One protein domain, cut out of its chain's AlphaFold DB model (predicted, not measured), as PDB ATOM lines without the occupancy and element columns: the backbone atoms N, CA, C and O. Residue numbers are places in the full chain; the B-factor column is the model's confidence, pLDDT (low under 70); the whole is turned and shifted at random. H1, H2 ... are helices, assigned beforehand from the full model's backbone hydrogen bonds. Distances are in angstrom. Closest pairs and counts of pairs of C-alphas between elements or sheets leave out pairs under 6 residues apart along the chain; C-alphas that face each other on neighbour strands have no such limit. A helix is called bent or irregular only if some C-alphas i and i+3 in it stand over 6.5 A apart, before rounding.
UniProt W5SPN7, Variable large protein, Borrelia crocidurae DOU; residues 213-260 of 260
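What this domain is: This is residues 213 to 260 of the 260 residues of the protein "Variable large protein" of Borrelia crocidurae DOU (UniProt W5SPN7). Two short helices, H3 and H2, cross about at right angles as an X and touch closely, and a single small turn of helix, H1, lies near both of them. The rest is loop: the link of residues 235 to 244 loops out at one end of the long axis, and the last residues reach the other end, where the two ends of the printed part come near each other. The printed part has 48 residues with three named helices, in the order H1, H2, H3, and no named strand; the class is all helix, though under half of the residues, 21 of 48, are in named elements. It is only just compact, close to loose, with a radius of gyration of the C-alphas of 11.1 A, and its outline is elongated, with spans of 32 by 20 by 13 A.

Where its parts are: H3, the longest helix by residues with 9, holds residues 245 to 253 and measures 12.4 A from C-alpha 245 at (-30.590, -81.167, 45.307) to C-alpha 253 at (-21.274, -80.050, 37.252). H2 holds residues 227 to 234 and measures 13.7 A from first to last C-alpha. H2 is neither bent nor irregular, but only just: C-alphas 230 and 233 are 6.2 A apart. H1 holds residues 219 to 222, with C-alpha 219 at (-27.766, -67.474, 36.574), and measures 5.3 A.

How they stand to each other: H3 touches H2, with 16 pairs of C-alphas within 8 A. Their closest C-alphas, those of Gly 230 and Ala 248, are 4.0 A apart. The lines of H2 and H3 are about perpendicular, at 75 degrees. H1 and H3 are close but not clearly touching; their closest C-alphas, those of Ile 222 and Ile 251, are 6.8 A apart. H1 and H2 are also close but not clearly touching, with the closest C-alphas, those of Gln 219 and Ala 227, 6.6 A apart. In H3 every O i to N i+4 pair is within hydrogen-bond range; in H2 0 of 4 such pairs are, but 5 of 5 O i to N i+3 pairs are, and H1 is too short for an O i to N i+4 pair.

The domain as a whole: The two C-alphas farthest apart, those of Gly 237 and Gly 258, are 32.8 A apart. The first and last printed C-alphas, those of Ser 213 and Cys 260, are 5.5 A apart, and Cys 260 is the chain's last residue. The printed part has no cut. The link from H1 to H2, 4 residues, is tight, and the link from H2 to H3, 10 residues, is short. The mean pLDDT of the printed part is 83.0; residue 242 and residues 258 to 260 are under 70.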
ATOM      1  N   SER A 213     -11.244 -71.011  38.876       81.50
ATOM      2  CA  SER A 213     -12.603 -71.052  38.338       81.50
ATOM      3  C   SER A 213     -13.213 -69.647  38.319       81.50
ATOM      4  O   SER A 213     -13.254 -68.965  39.338       81.50
ATOM      5  N   ASN A 214     -13.756 -69.223  37.175       84.38
ATOM      6  CA  ASN A 214     -14.572 -68.007  37.066       84.38
ATOM      7  C   ASN A 214     -16.075 -68.278  37.279       84.38
ATOM      8  O   ASN A 214     -16.896 -67.382  37.080       84.38
ATOM      9  N   VAL A 215     -16.442 -69.513  37.645       86.25
ATOM     10  CA  VAL A 215     -17.833 -69.900  37.898       86.25
ATOM     11  C   VAL A 215     -18.338 -69.183  39.146       86.25
ATOM     12  O   VAL A 215     -17.724 -69.241  40.207       86.25
ATOM     13  N   THR A 216     -19.492 -68.535  39.027       87.25
ATOM     14  CA  THR A 216     -20.194 -67.886  40.143       87.25
ATOM     15  C   THR A 216     -21.558 -68.536  40.354       87.25
ATOM     16  O   THR A 216     -22.052 -69.254  39.493       87.25
ATOM     17  N   LEU A 217     -22.223 -68.248  41.476       86.38
ATOM     18  CA  LEU A 217     -23.590 -68.731  41.738       86.38
ATOM     19  C   LEU A 217     -24.679 -67.969  40.951       86.38
ATOM     20  O   LEU A 217     -25.870 -68.138  41.225       86.38
ATOM     21  N   ALA A 218     -24.292 -67.098  40.015       85.38
ATOM     22  CA  ALA A 218     -25.213 -66.311  39.206       85.38
ATOM     23  C   ALA A 218     -25.827 -67.145  38.072       85.38
ATOM     24  O   ALA A 218     -25.169 -68.010  37.491       85.38
ATOM     25  N   GLN A 219     -27.070 -66.823  37.691       82.62
ATOM     26  CA  GLN A 219     -27.766 -67.474  36.574       82.62
ATOM     27  C   GLN A 219     -26.942 -67.428  35.282       82.62
ATOM     28  O   GLN A 219     -26.833 -68.440  34.603       82.62
ATOM     29  N   ALA A 220     -26.306 -66.292  34.977       84.31
ATOM     30  CA  ALA A 220     -25.459 -66.142  33.793       84.31
ATOM     31  C   ALA A 220     -24.259 -67.112  33.763       84.31
ATOM     32  O   ALA A 220     -23.709 -67.366  32.700       84.31
ATOM     33  N   SER A 221     -23.861 -67.659  34.919       85.75
ATOM     34  CA  SER A 221     -22.739 -68.589  35.039       85.75
ATOM     35  C   SER A 221     -23.151 -70.066  35.054       85.75
ATOM     36  O   SER A 221     -22.349 -70.891  34.630       85.75
ATOM     37  N   ILE A 222     -24.336 -70.412  35.574       86.56
ATOM     38  CA  ILE A 222     -24.779 -71.812  35.795       86.56
ATOM     39  C   ILE A 222     -25.987 -72.182  34.904       86.56
ATOM     40  O   ILE A 222     -26.318 -73.351  34.743       86.56
ATOM     41  N   GLY A 223     -26.653 -71.199  34.290       82.69
ATOM     42  CA  GLY A 223     -27.780 -71.409  33.373       82.69
ATOM     43  C   GLY A 223     -29.144 -71.594  34.048       82.69
ATOM     44  O   GLY A 223     -30.123 -71.880  33.367       82.69
ATOM     45  N   VAL A 224     -29.239 -71.410  35.370       83.25
ATOM     46  CA  VAL A 224     -30.482 -71.590  36.148       83.25
ATOM     47  C   VAL A 224     -30.714 -70.487  37.173       83.25
ATOM     48  O   VAL A 224     -29.783 -69.990  37.815       83.25
ATOM     49  N   ASN A 225     -31.991 -70.149  37.367       84.69
ATOM     50  CA  ASN A 225     -32.432 -69.207  38.392       84.69
ATOM     51  C   ASN A 225     -32.174 -69.759  39.795       84.69
ATOM     52  O   ASN A 225     -32.434 -70.928  40.101       84.69
ATOM     53  N   ASP A 226     -31.699 -68.877  40.674       86.00
ATOM     54  CA  ASP A 226     -31.440 -69.177  42.079       86.00
ATOM     55  C   ASP A 226     -30.550 -70.405  42.301       86.00
ATOM     56  O   ASP A 226     -30.789 -71.170  43.238       86.00
ATOM     57  N   ALA A 227     -29.515 -70.605  41.473       87.69
ATOM     58  CA  ALA A 227     -28.523 -71.664  41.678       87.69
ATOM     59  C   ALA A 227     -27.931 -71.622  43.100       87.69
ATOM     60  O   ALA A 227     -27.744 -72.666  43.717       87.69
ATOM     61  N   LYS A 228     -27.786 -70.422  43.685       87.56
ATOM     62  CA  LYS A 228     -27.425 -70.196  45.099       87.56
ATOM     63  C   LYS A 228     -28.236 -71.019  46.111       87.56
ATOM     64  O   LYS A 228     -27.718 -71.341  47.175       87.56
ATOM     65  N   ASN A 229     -29.482 -71.393  45.798       89.00
ATOM     66  CA  ASN A 229     -30.291 -72.240  46.675       89.00
ATOM     67  C   ASN A 229     -29.717 -73.657  46.811       89.00
ATOM     68  O   ASN A 229     -29.987 -74.296  47.820       89.00
ATOM     69  N   GLY A 230     -28.894 -74.123  45.867       87.19
ATOM     70  CA  GLY A 230     -28.159 -75.380  45.996       87.19
ATOM     71  C   GLY A 230     -27.216 -75.397  47.202       87.19
ATOM     72  O   GLY A 230     -27.080 -76.429  47.840       87.19
ATOM     73  N   ALA A 231     -26.652 -74.254  47.610       87.50
ATOM     74  CA  ALA A 231     -25.790 -74.175  48.795       87.50
ATOM     75  C   ALA A 231     -26.533 -74.449  50.115       87.50
ATOM     76  O   ALA A 231     -25.900 -74.746  51.127       87.50
ATOM     77  N   LYS A 232     -27.874 -74.403  50.119       87.38
ATOM     78  CA  LYS A 232     -28.684 -74.726  51.303       87.38
ATOM     79  C   LYS A 232     -28.494 -76.173  51.766       87.38
ATOM     80  O   LYS A 232     -28.743 -76.441  52.934       87.38
ATOM     81  N   VAL A 233     -27.999 -77.078  50.909       85.19
ATOM     82  CA  VAL A 233     -27.626 -78.455  51.304       85.19
ATOM     83  C   VAL A 233     -26.505 -78.504  52.352       85.19
ATOM     84  O   VAL A 233     -26.306 -79.535  52.979       85.19
ATOM     85  N   LEU A 234     -25.771 -77.401  52.546       86.38
ATOM     86  CA  LEU A 234     -24.691 -77.282  53.530       86.38
ATOM     87  C   LEU A 234     -25.151 -76.656  54.858       86.38
ATOM     88  O   LEU A 234     -24.333 -76.477  55.761       86.38
ATOM     89  N   ALA A 235     -26.424 -76.265  54.982       86.25
ATOM     90  CA  ALA A 235     -26.939 -75.616  56.183       86.25
ATOM     91  C   ALA A 235     -27.042 -76.611  57.347       86.25
ATOM     92  O   ALA A 235     -27.632 -77.678  57.206       86.25
ATOM     93  N   ALA A 236     -26.502 -76.243  58.509       86.94
ATOM     94  CA  ALA A 236     -26.654 -77.017  59.736       86.94
ATOM     95  C   ALA A 236     -27.908 -76.582  60.510       86.94
ATOM     96  O   ALA A 236     -28.216 -75.389  60.562       86.94
ATOM     97  N   GLY A 237     -28.607 -77.534  61.133       82.69
ATOM     98  CA  GLY A 237     -29.759 -77.252  62.002       82.69
ATOM     99  C   GLY A 237     -31.012 -76.750  61.275       82.69
ATOM    100  O   GLY A 237     -31.901 -76.193  61.913       82.69
ATOM    101  N   ALA A 238     -31.076 -76.905  59.951       82.88
ATOM    102  CA  ALA A 238     -32.252 -76.584  59.156       82.88
ATOM    103  C   ALA A 238     -32.387 -77.534  57.965       82.88
ATOM    104  O   ALA A 238     -31.394 -77.970  57.376       82.88
ATOM    105  N   LYS A 239     -33.634 -77.791  57.566       82.00
ATOM    106  CA  LYS A 239     -33.954 -78.536  56.347       82.00
ATOM    107  C   LYS A 239     -33.683 -77.681  55.118       82.00
ATOM    108  O   LYS A 239     -34.170 -76.555  55.007       82.00
ATOM    109  N   ALA A 240     -32.963 -78.244  54.154       78.94
ATOM    110  CA  ALA A 240     -32.656 -77.546  52.911       78.94
ATOM    111  C   ALA A 240     -33.883 -77.411  51.974       78.94
ATOM    112  O   ALA A 240     -33.933 -76.488  51.159       78.94
ATOM    113  N   GLY A 241     -34.890 -78.282  52.146       77.44
ATOM    114  CA  GLY A 241     -36.138 -78.337  51.373       77.44
ATOM    115  C   GLY A 241     -36.028 -79.172  50.088       77.44
ATOM    116  O   GLY A 241     -34.953 -79.309  49.514       77.44
ATOM    117  N   ALA A 242     -37.156 -79.697  49.597       69.81
ATOM    118  CA  ALA A 242     -37.197 -80.707  48.528       69.81
ATOM    119  C   ALA A 242     -36.584 -80.292  47.165       69.81
ATOM    120  O   ALA A 242     -36.293 -81.154  46.345       69.81
ATOM    121  N   ALA A 243     -36.361 -78.996  46.907       72.31
ATOM    122  CA  ALA A 243     -35.973 -78.468  45.588       72.31
ATOM    123  C   ALA A 243     -34.514 -77.964  45.481       72.31
ATOM    124  O   ALA A 243     -34.195 -77.177  44.585       72.31
ATOM    125  N   VAL A 244     -33.620 -78.340  46.407       84.94
ATOM    126  CA  VAL A 244     -32.224 -77.843  46.401       84.94
ATOM    127  C   VAL A 244     -31.197 -78.820  45.826       84.94
ATOM    128  O   VAL A 244     -30.129 -78.376  45.408       84.94
ATOM    129  N   GLY A 245     -31.514 -80.120  45.764       84.62
ATOM    130  CA  GLY A 245     -30.590 -81.167  45.307       84.62
ATOM    131  C   GLY A 245     -30.127 -80.963  43.864       84.62
ATOM    132  O   GLY A 245     -28.925 -80.882  43.612       84.62
ATOM    133  N   ASP A 246     -31.066 -80.753  42.941       86.25
ATOM    134  CA  ASP A 246     -30.760 -80.523  41.520       86.25
ATOM    135  C   ASP A 246     -29.886 -79.279  41.314       86.25
ATOM    136  O   ASP A 246     -28.971 -79.261  40.492       86.25
ATOM    137  N   LYS A 247     -30.106 -78.237  42.125       88.94
ATOM    138  CA  LYS A 247     -29.303 -77.008  42.090       88.94
ATOM    139  C   LYS A 247     -27.889 -77.233  42.620       88.94
ATOM    140  O   LYS A 247     -26.946 -76.676  42.068       88.94
ATOM    141  N   ALA A 248     -27.727 -78.052  43.659       88.06
ATOM    142  CA  ALA A 248     -26.410 -78.445  44.156       88.06
ATOM    143  C   ALA A 248     -25.641 -79.272  43.111       88.06
ATOM    144  O   ALA A 248     -24.469 -78.996  42.854       88.06
ATOM    145  N   ALA A 249     -26.313 -80.214  42.443       88.38
ATOM    146  CA  ALA A 249     -25.730 -80.988  41.348       88.38
ATOM    147  C   ALA A 249     -25.307 -80.096  40.164       88.38
ATOM    148  O   ALA A 249     -24.222 -80.273  39.602       88.38
ATOM    149  N   LEU A 250     -26.113 -79.086  39.818       89.81
ATOM    150  CA  LEU A 250     -25.786 -78.103  38.776       89.81
ATOM    151  C   LEU A 250     -24.562 -77.248  39.129       89.81
ATOM    152  O   LEU A 250     -23.715 -77.015  38.268       89.81
ATOM    153  N   ILE A 251     -24.419 -76.822  40.391       89.38
ATOM    154  CA  ILE A 251     -23.215 -76.104  40.842       89.38
ATOM    155  C   ILE A 251     -21.968 -76.965  40.615       89.38
ATOM    156  O   ILE A 251     -21.007 -76.495  40.010       89.38
ATOM    157  N   VAL A 252     -21.984 -78.224  41.069       88.56
ATOM    158  CA  VAL A 252     -20.815 -79.116  40.971       88.56
ATOM    159  C   VAL A 252     -20.476 -79.433  39.511       88.56
ATOM    160  O   VAL A 252     -19.314 -79.343  39.125       88.56
ATOM    161  N   SER A 253     -21.476 -79.732  38.678       88.62
ATOM    162  CA  SER A 253     -21.274 -80.050  37.252       88.62
ATOM    163  C   SER A 253     -20.837 -78.857  36.391       88.62
ATOM    164  O   SER A 253     -20.269 -79.051  35.316       88.62
ATOM    165  N   SER A 254     -21.026 -77.622  36.867       88.69
ATOM    166  CA  SER A 254     -20.541 -76.411  36.187       88.69
ATOM    167  C   SER A 254     -19.026 -76.201  36.342       88.69
ATOM    168  O   SER A 254     -18.405 -75.432  35.597       88.69
ATOM    169  N   VAL A 255     -18.390 -76.890  37.294       85.62
ATOM    170  CA  VAL A 255     -16.950 -76.795  37.557       85.62
ATOM    171  C   VAL A 255     -16.226 -77.997  36.934       85.62
ATOM    172  O   VAL A 255     -16.739 -79.108  36.894       85.62
ATOM    173  N   ARG A 256     -15.018 -77.775  36.401       80.88
ATOM    174  CA  ARG A 256     -14.147 -78.847  35.886       80.88
ATOM    175  C   ARG A 256     -13.142 -79.215  36.972       80.88
ATOM    176  O   ARG A 256     -12.663 -78.315  37.645       80.88
ATOM    177  N   GLY A 257     -12.758 -80.489  37.080       73.00
ATOM    178  CA  GLY A 257     -11.818 -80.957  38.114       73.00
ATOM    179  C   GLY A 257     -10.424 -80.309  38.079       73.00
ATOM    180  O   GLY A 257      -9.752 -80.265  39.100       73.00
ATOM    181  N   GLY A 258     -10.007 -79.754  36.933       65.69
ATOM    182  CA  GLY A 258      -8.779 -78.955  36.801       65.69
ATOM    183  C   GLY A 258      -8.936 -77.469  37.152       65.69
ATOM    184  O   GLY A 258      -8.019 -76.691  36.894       65.69
ATOM    185  N   ARG A 259     -10.098 -77.057  37.674       60.38
ATOM    186  CA  ARG A 259     -10.363 -75.694  38.145       60.38
ATOM    187  C   ARG A 259     -10.546 -75.695  39.662       60.38
ATOM    188  O   ARG A 259     -11.275 -76.541  40.179       60.38
ATOM    189  N   CYS A 260      -9.902 -74.760  40.354       46.84
ATOM    190  CA  CYS A 260     -10.048 -74.536  41.798       46.84
ATOM    191  C   CYS A 260     -10.573 -73.130  42.088       46.84
ATOM    192  O   CYS A 260     -10.302 -72.215  41.277       46.84
TER     193      CYS A 260